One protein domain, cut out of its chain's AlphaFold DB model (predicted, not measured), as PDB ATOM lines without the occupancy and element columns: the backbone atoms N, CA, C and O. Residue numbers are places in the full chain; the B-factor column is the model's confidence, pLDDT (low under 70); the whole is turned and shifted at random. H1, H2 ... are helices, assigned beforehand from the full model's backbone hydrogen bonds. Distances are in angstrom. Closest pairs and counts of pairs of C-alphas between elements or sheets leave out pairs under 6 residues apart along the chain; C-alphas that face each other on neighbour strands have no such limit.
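Overview. This is residues 10 to 73 of the 99 residues of an uncharacterized protein of Firmicutes bacterium CAG:145 (UniProt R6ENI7). This is a small, elongated cluster of four helices: the two short helices H3 and H4 pack on the first part of the long helix H2, and H1 reaches away past H3 to one end of the longest axis. From the last residue of H2, the unnamed residues 39 to 49 fold back to H3, and residues 67 to 73 make a tail at the H4 end. The printed part has 64 residues, with the named helices H1, H2, H3 and H4 in that order and no named strand, and its class is all helix. It is compact, with a radius of gyration of the C-alphas of 11.0 A and spans of 33 by 21 by 17 A.

Along the chain. H1, residues 10 to 21, begins at C-alpha 10 at (15.060, 36.785, 32.475) and is 17.3 A long. H2, residues 24 to 38, is 21.3 A long and ends at C-alpha 38 at (29.093, 38.944, 13.606). H3 is residues 50 to 57, 10.2 A. H4, residues 60 to 66, is 9.8 A long and ends at C-alpha 66 at (41.940, 40.153, 26.282).

Arrangement. H3 is the hub. With residues 16 to 19 alone, H1 only just touches H3, with 3 pairs of C-alphas within 8 A, the closest those of Gln 16 and Asp 52 at 7.0 A; they run the same way at a shallow tilt of 13 degrees. With residues 24 to 27 alone, H2 only just touches H3, with 3 such pairs, the closest C-alphas being those of Asp 24 and Leu 57 at 7.0 A. H3 and H4 touch only at the corner, only just, with 3 pairs; the closest C-alphas are those of Leu 57 and Val 63, 5.8 A apart. H4 touches H2 at residues 28 to 31 alone, about perpendicular at 76 degrees, with C-alphas Cys 28 and Lys 66 closest at 6.7 A. H1 and H4 are apart. Every O i to N i+4 pair is within hydrogen-bond range in H2, H3 and H4, and 7 of 8 are in H1.

Size, cuts and confidence. The C-alphas of Lys 10 and Ser 73, the two farthest apart, are 35.7 A from each other. The printed part has no cut. The link from H2 to H3 is long, with 11 residues, and the other two are tight. Mean pLDDT of the printed part is 93.2, and no printed residue is under 70.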
ATOM      1  N   LYS A  10      14.853  38.235  32.339       90.69
ATOM      2  CA  LYS A  10      15.060  36.785  32.475       90.69
ATOM      3  C   LYS A  10      16.332  36.315  31.762       90.69
ATOM      4  O   LYS A  10      17.077  35.500  32.312       90.69
ATOM      5  N   GLU A  11      16.604  36.822  30.563       90.75
ATOM      6  CA  GLU A  11      17.818  36.489  29.808       90.75
ATOM      7  C   GLU A  11      19.068  37.050  30.479       90.75
ATOM      8  O   GLU A  11      20.076  36.345  30.584       90.75
ATOM      9  N   ILE A  12      18.988  38.279  30.998       92.00
ATOM     10  CA  ILE A  12      20.084  38.901  31.744       92.00
ATOM     11  C   ILE A  12      20.402  38.075  32.995       92.00
ATOM     12  O   ILE A  12      21.560  37.716  33.197       92.00
ATOM     13  N   MET A  13      19.397  37.694  33.789       93.06
ATOM     14  CA  MET A  13      19.592  36.881  34.997       93.06
ATOM     15  C   MET A  13      20.185  35.500  34.680       93.06
ATOM     16  O   MET A  13      21.101  35.032  35.363       93.06
ATOM     17  N   LYS A  14      19.709  34.845  33.611       94.06
ATOM     18  CA  LYS A  14      20.251  33.555  33.156       94.06
ATOM     19  C   LYS A  14      21.714  33.688  32.723       94.06
ATOM     20  O   LYS A  14      22.540  32.859  33.112       94.06
ATOM     21  N   ALA A  15      22.043  34.731  31.963       93.81
ATOM     22  CA  ALA A  15      23.407  35.018  31.537       93.81
ATOM     23  C   ALA A  15      24.320  35.328  32.730       93.81
ATOM     24  O   ALA A  15      25.399  34.752  32.821       93.81
ATOM     25  N   GLN A  16      23.870  36.134  33.697       93.06
ATOM     26  CA  GLN A  16      24.615  36.414  34.930       93.06
ATOM     27  C   GLN A  16      24.970  35.132  35.682       93.06
ATOM     28  O   GLN A  16      26.136  34.919  36.016       93.06
ATOM     29  N   LYS A  17      23.990  34.244  35.897       94.62
ATOM     30  CA  LYS A  17      24.212  32.961  36.580       94.62
ATOM     31  C   LYS A  17      25.186  32.062  35.816       94.62
ATOM     32  O   LYS A  17      25.992  31.377  36.439       94.62
ATOM     33  N   LYS A  18      25.119  32.061  34.480       94.88
ATOM     34  CA  LYS A  18      26.040  31.304  33.620       94.88
ATOM     35  C   LYS A  18      27.459  31.869  33.703       94.88
ATOM     36  O   LYS A  18      28.390  31.131  33.994       94.88
ATOM     37  N   TYR A  19      27.617  33.172  33.509       93.75
ATOM     38  CA  TYR A  19      28.921  33.833  33.488       93.75
ATOM     39  C   TYR A  19      29.603  33.840  34.844       93.75
ATOM     40  O   TYR A  19      30.822  33.779  34.894       93.75
ATOM     41  N   ALA A  20      28.846  33.865  35.942       92.88
ATOM     42  CA  ALA A  20      29.401  33.715  37.284       92.88
ATOM     43  C   ALA A  20      30.139  32.378  37.474       92.88
ATOM     44  O   ALA A  20      31.082  32.322  38.254       92.88
ATOM     45  N   LYS A  21      29.733  31.327  36.750       95.38
ATOM     46  CA  LYS A  21      30.368  30.001  36.790       95.38
ATOM     47  C   LYS A  21      31.496  29.830  35.772       95.38
ATOM     48  O   LYS A  21      32.261  28.885  35.895       95.38
ATOM     49  N   MET A  22      31.577  30.711  34.778       94.50
ATOM     50  CA  MET A  22      32.610  30.672  33.748       94.50
ATOM     51  C   MET A  22      33.893  31.339  34.239       94.50
ATOM     52  O   MET A  22      33.866  32.354  34.948       94.50
ATOM     53  N   SER A  23      35.019  30.786  33.823       96.06
ATOM     54  CA  SER A  23      36.338  31.388  33.934       96.06
ATOM     55  C   SER A  23      36.467  32.617  33.032       96.06
ATOM     56  O   SER A  23      35.669  32.862  32.124       96.06
ATOM     57  N   ASP A  24      37.493  33.415  33.298       94.69
ATOM     58  CA  ASP A  24      37.786  34.607  32.508       94.69
ATOM     59  C   ASP A  24      38.120  34.259  31.043       94.69
ATOM     60  O   ASP A  24      37.716  34.994  30.142       94.69
ATOM     61  N   GLU A  25      38.780  33.120  30.795       94.69
ATOM     62  CA  GLU A  25      39.102  32.658  29.437       94.69
ATOM     63  C   GLU A  25      37.857  32.173  28.688       94.69
ATOM     64  O   GLU A  25      37.672  32.533  27.530       94.69
ATOM     65  N   GLU A  26      36.945  31.449  29.344       95.38
ATOM     66  CA  GLU A  26      35.680  31.026  28.718       95.38
ATOM     67  C   GLU A  26      34.818  32.227  28.301       95.38
ATOM     68  O   GLU A  26      34.177  32.217  27.247       95.38
ATOM     69  N   LEU A  27      34.823  33.298  29.103       95.31
ATOM     70  CA  LEU A  27      34.164  34.552  28.737       95.31
ATOM     71  C   LEU A  27      34.830  35.204  27.518       95.31
ATOM     72  O   LEU A  27      34.125  35.695  26.632       95.31
ATOM     73  N   CYS A  28      36.163  35.193  27.443       95.38
ATOM     74  CA  CYS A  28      36.903  35.664  26.272       95.38
ATOM     75  C   CYS A  28      36.603  34.814  25.027       95.38
ATOM     76  O   CYS A  28      36.360  35.372  23.957       95.38
ATOM     77  N   GLU A  29      36.550  33.489  25.153       95.62
ATOM     78  CA  GLU A  29      36.248  32.575  24.050       95.62
ATOM     79  C   GLU A  29      34.829  32.787  23.509       95.62
ATOM     80  O   GLU A  29      34.627  32.864  22.296       95.62
ATOM     81  N   MET A  30      33.842  32.979  24.389       95.19
ATOM     82  CA  MET A  30      32.482  33.339  23.982       95.19
ATOM     83  C   MET A  30      32.467  34.636  23.157       95.19
ATOM     84  O   MET A  30      31.756  34.731  22.157       95.19
ATOM     85  N   ILE A  31      33.266  35.634  23.546       94.94
ATOM     86  CA  ILE A  31      33.385  36.903  22.816       94.94
ATOM     87  C   ILE A  31      34.077  36.703  21.462       94.94
ATOM     88  O   ILE A  31      33.641  37.302  20.475       94.94
ATOM     89  N   ARG A  32      35.104  35.845  21.380       95.19
ATOM     90  CA  ARG A  32      35.747  35.457  20.110       95.19
ATOM     91  C   ARG A  32      34.739  34.812  19.161       95.19
ATOM     92  O   ARG A  32      34.585  35.295  18.043       95.19
ATOM     93  N   LYS A  33      33.985  33.812  19.631       95.31
ATOM     94  CA  LYS A  33      32.919  33.154  18.852       95.31
ATOM     95  C   LYS A  33      31.888  34.165  18.368       95.31
ATOM     96  O   LYS A  33      31.575  34.212  17.185       95.31
ATOM     97  N   LYS A  34      31.448  35.070  19.248       93.75
ATOM     98  CA  LYS A  34      30.489  36.111  18.864       93.75
ATOM     99  C   LYS A  34      31.043  37.083  17.823       93.75
ATOM    100  O   LYS A  34      30.307  37.552  16.965       93.75
ATOM    101  N   THR A  35      32.338  37.382  17.888       94.75
ATOM    102  CA  THR A  35      33.022  38.213  16.889       94.75
ATOM    103  C   THR A  35      33.058  37.519  15.529       94.75
ATOM    104  O   THR A  35      32.786  38.165  14.522       94.75
ATOM    105  N   GLN A  36      33.346  36.212  15.505       93.94
ATOM    106  CA  GLN A  36      33.326  35.402  14.284       93.94
ATOM    107  C   GLN A  36      31.918  35.346  13.676       93.94
ATOM    108  O   GLN A  36      31.774  35.586  12.484       93.94
ATOM    109  N   GLU A  37      30.881  35.129  14.493       93.31
ATOM    110  CA  GLU A  37      29.477  35.140  14.045       93.31
ATOM    111  C   GLU A  37      29.053  36.487  13.438       93.31
ATOM    112  O   GLU A  37      28.309  36.526  12.465       93.31
ATOM    113  N   LEU A  38      29.492  37.601  14.034       92.31
ATOM    114  CA  LEU A  38      29.093  38.944  13.606       92.31
ATOM    115  C   LEU A  38      29.959  39.507  12.470       92.31
ATOM    116  O   LEU A  38      29.608  40.545  11.913       92.31
ATOM    117  N   GLY A  39      31.122  38.908  12.188       92.50
ATOM    118  CA  GLY A  39      32.137  39.471  11.287       92.50
ATOM    119  C   GLY A  39      32.731  40.807  11.763       92.50
ATOM    120  O   GLY A  39      33.426  41.488  11.014       92.50
ATOM    121  N   ARG A  40      32.444  41.221  13.005       92.25
ATOM    122  CA  ARG A  40      32.914  42.468  13.626       92.25
ATOM    123  C   ARG A  40      32.967  42.334  15.143       92.25
ATOM    124  O   ARG A  40      32.289  41.491  15.725       92.25
ATOM    125  N   THR A  41      33.698  43.228  15.811       92.75
ATOM    126  CA  THR A  41      33.746  43.243  17.282       92.75
ATOM    127  C   THR A  41      32.357  43.497  17.884       92.75
ATOM    128  O   THR A  41      31.695  44.467  17.476       92.75
ATOM    129  N   PRO A  42      31.918  42.698  18.874       92.69
ATOM    130  CA  PRO A  42      30.619  42.870  19.504       92.69
ATOM    131  C   PRO A  42      30.556  44.165  20.320       92.69
ATOM    132  O   PRO A  42      31.522  44.594  20.968       92.69
ATOM    133  N   ARG A  43      29.381  44.793  20.316       91.69
ATOM    134  CA  ARG A  43      29.053  45.938  21.171       91.69
ATOM    135  C   ARG A  43      28.560  45.445  22.531       91.69
ATOM    136  O   ARG A  43      28.029  44.349  22.662       91.69
ATOM    137  N   VAL A  44      28.670  46.299  23.551       89.94
ATOM    138  CA  VAL A  44      28.249  45.977  24.931       89.94
ATOM    139  C   VAL A  44      26.787  45.517  25.000       89.94
ATOM    140  O   VAL A  44      26.470  44.634  25.783       89.94
ATOM    141  N   GLY A  45      25.903  46.105  24.187       88.12
ATOM    142  CA  GLY A  45      24.477  45.768  24.167       88.12
ATOM    143  C   GLY A  45      24.120  44.487  23.410       88.12
ATOM    144  O   GLY A  45      22.960  44.107  23.424       88.12
ATOM    145  N   GLU A  46      25.086  43.833  22.759       88.94
ATOM    146  CA  GLU A  46      24.884  42.578  22.013       88.94
ATOM    147  C   GLU A  46      25.214  41.344  22.858       88.94
ATOM    148  O   GLU A  46      25.025  40.214  22.410       88.94
ATOM    149  N   ILE A  47      25.719  41.554  24.078       90.31
ATOM    150  CA  ILE A  47      26.013  40.488  25.028       90.31
ATOM    151  C   ILE A  47      25.140  40.705  26.270       90.31
ATOM    152  O   ILE A  47      25.244  41.757  26.915       90.31
ATOM    153  N   PRO A  48      24.285  39.735  26.642       91.62
ATOM    154  CA  PRO A  48      23.505  39.838  27.870       91.62
ATOM    155  C   PRO A  48      24.465  39.923  29.058       91.62
ATOM    156  O   PRO A  48      25.579  39.433  28.979       91.62
ATOM    157  N   ALA A  49      24.094  40.573  30.160       91.38
ATOM    158  CA  ALA A  49      24.963  40.671  31.345       91.38
ATOM    159  C   ALA A  49      26.400  41.207  31.093       91.38
ATOM    160  O   ALA A  49      27.302  40.993  31.909       91.38
ATOM    161  N   ALA A  50      26.642  41.967  30.013       91.44
ATOM    162  CA  ALA A  50      27.962  42.535  29.714       91.44
ATOM    163  C   ALA A  50      28.514  43.429  30.841       91.44
ATOM    164  O   ALA A  50      29.726  43.615  30.964       91.44
ATOM    165  N   ARG A  51      27.640  43.976  31.697       91.00
ATOM    166  CA  ARG A  51      28.039  44.724  32.898       91.00
ATOM    167  C   ARG A  51      28.865  43.865  33.860       91.00
ATOM    168  O   ARG A  51      29.864  44.350  34.387       91.00
ATOM    169  N   ASP A  52      28.475  42.613  34.065       92.31
ATOM    170  CA  ASP A  52      29.159  41.678  34.958       92.31
ATOM    171  C   ASP A  52      30.490  41.211  34.360       92.31
ATOM    172  O   ASP A  52      31.501  41.177  35.066       92.31
ATOM    173  N   ILE A  53      30.529  40.988  33.042       93.94
ATOM    174  CA  ILE A  53      31.777  40.725  32.306       93.94
ATOM    175  C   ILE A  53      32.747  41.896  32.480       93.94
ATOM    176  O   ILE A  53      33.906  41.695  32.839       93.94
ATOM    177  N   LYS A  54      32.276  43.139  32.299       94.00
ATOM    178  CA  LYS A  54      33.109  44.336  32.485       94.00
ATOM    179  C   LYS A  54      33.633  44.477  33.914       94.00
ATOM    180  O   LYS A  54      34.748  44.951  34.113       94.00
ATOM    181  N   ARG A  55      32.838  44.089  34.915       92.69
ATOM    182  CA  ARG A  55      33.259  44.128  36.323       92.69
ATOM    183  C   ARG A  55      34.411  43.157  36.596       92.69
ATOM    184  O   ARG A  55      35.295  43.503  37.367       92.69
ATOM    185  N   ARG A  56      34.418  41.985  35.951       93.19
ATOM    186  CA  ARG A  56      35.477  40.970  36.095       93.19
ATOM    187  C   ARG A  56      36.709  41.269  35.241       93.19
ATOM    188  O   ARG A  56      37.823  41.326  35.745       93.19
ATOM    189  N   LEU A  57      36.509  41.498  33.945       92.69
ATOM    190  CA  LEU A  57      37.594  41.572  32.963       92.69
ATOM    191  C   LEU A  57      38.119  42.994  32.722       92.69
ATOM    192  O   LEU A  57      39.231  43.144  32.207       92.69
ATOM    193  N   GLY A  58      37.361  44.022  33.112       92.94
ATOM    194  CA  GLY A  58      37.688  45.437  32.944       92.94
ATOM    195  C   GLY A  58      36.783  46.161  31.941       92.94
ATOM    196  O   GLY A  58      35.770  45.649  31.472       92.94
ATOM    197  N   ALA A  59      37.135  47.401  31.591       93.56
ATOM    198  CA  ALA A  59      36.368  48.173  30.610       93.56
ATOM    199  C   ALA A  59      36.226  47.413  29.275       93.56
ATOM    200  O   ALA A  59      37.159  46.737  28.861       93.56
ATOM    201  N   TRP A  60      35.100  47.569  28.566       94.12
ATOM    202  CA  TRP A  60      34.786  46.776  27.363       94.12
ATOM    203  C   TRP A  60      35.910  46.709  26.313       94.12
ATOM    204  O   TRP A  60      36.211  45.610  25.863       94.12
ATOM    205  N   PRO A  61      36.620  47.808  25.978       93.06
ATOM    206  CA  PRO A  61      37.770  47.714  25.079       93.06
ATOM    207  C   PRO A  61      38.861  46.756  25.579       93.06
ATOM    208  O   PRO A  61      39.421  46.022  24.782       93.06
ATOM    209  N   ARG A  62      39.106  46.699  26.896       93.31
ATOM    210  CA  ARG A  62      40.061  45.764  27.520       93.31
ATOM    211  C   ARG A  62      39.587  44.322  27.431       93.31
ATOM    212  O   ARG A  62      40.409  43.426  27.318       93.31
ATOM    213  N   VAL A  63      38.277  44.101  27.493       94.94
ATOM    214  CA  VAL A  63      37.696  42.770  27.297       94.94
ATOM    215  C   VAL A  63      37.960  42.289  25.873       94.94
ATOM    216  O   VAL A  63      38.418  41.169  25.689       94.94
ATOM    217  N   LEU A  64      37.741  43.153  24.877       95.06
ATOM    218  CA  LEU A  64      38.022  42.841  23.473       95.06
ATOM    219  C   LEU A  64      39.519  42.592  23.223       95.06
ATOM    220  O   LEU A  64      39.872  41.678  22.485       95.06
ATOM    221  N   GLU A  65      40.392  43.360  23.878       94.44
ATOM    222  CA  GLU A  65      41.844  43.146  23.832       94.44
ATOM    223  C   GLU A  65      42.259  41.814  24.468       94.44
ATOM    224  O   GLU A  65      43.039  41.075  23.877       94.44
ATOM    225  N   LYS A  66      41.704  41.458  25.635       93.75
ATOM    226  CA  LYS A  66      41.940  40.153  26.282       93.75
ATOM    227  C   LYS A  66      41.421  38.988  25.440       93.75
ATOM    228  O   LYS A  66      42.064  37.948  25.350       93.75
ATOM    229  N   ALA A  67      40.280  39.178  24.784       94.12
ATOM    230  CA  ALA A  67      39.754  38.228  23.819       94.12
ATOM    231  C   ALA A  67      40.572  38.190  22.514       94.12
ATOM    232  O   ALA A  67      40.296  37.342  21.676       94.12
ATOM    233  N   GLY A  68      41.571  39.056  22.309       92.94
ATOM    234  CA  GLY A  68      42.383  39.070  21.088       92.94
ATOM    235  C   GLY A  68      41.605  39.458  19.828       92.94
ATOM    236  O   GLY A  68      42.076  39.235  18.723       92.94
ATOM    237  N   VAL A  69      40.408  40.036  19.980       93.31
ATOM    238  CA  VAL A  69      39.554  40.469  18.857       93.31
ATOM    239  C   VAL A  69      39.742  41.945  18.516       93.31
ATOM    240  O   VAL A  69      39.131  42.460  17.583       93.31
ATOM    241  N   LYS A  70      40.544  42.656  19.312       92.00
ATOM    242  CA  LYS A  70      40.860  44.066  19.117       92.00
ATOM    243  C   LYS A  70      42.264  44.368  19.614       92.00
ATOM    244  O   LYS A  70      42.600  44.037  20.745       92.00
ATOM    245  N   GLU A  71      43.038  45.087  18.817       91.12
ATOM    246  CA  GLU A  71      44.346  45.565  19.247       91.12
ATOM    247  C   GLU A  71      44.235  46.762  20.213       91.12
ATOM    248  O   GLU A  71      43.373  47.640  20.039       91.12
ATOM    249  N   PRO A  72      45.098  46.843  21.244       91.44
ATOM    250  CA  PRO A  72      45.176  48.020  22.096       91.44
ATOM    251  C   PRO A  72      45.627  49.256  21.308       91.44
ATOM    252  O   PRO A  72      46.614  49.218  20.585       91.44
ATOM    253  N   SER A  73      44.967  50.399  21.513       91.50
ATOM    254  CA  SER A  73      45.400  51.658  20.885       91.50
ATOM    255  C   SER A  73      46.812  52.060  21.337       91.50
ATOM    256  O   SER A  73      47.085  52.052  22.543       91.50
TER     257      SER A  73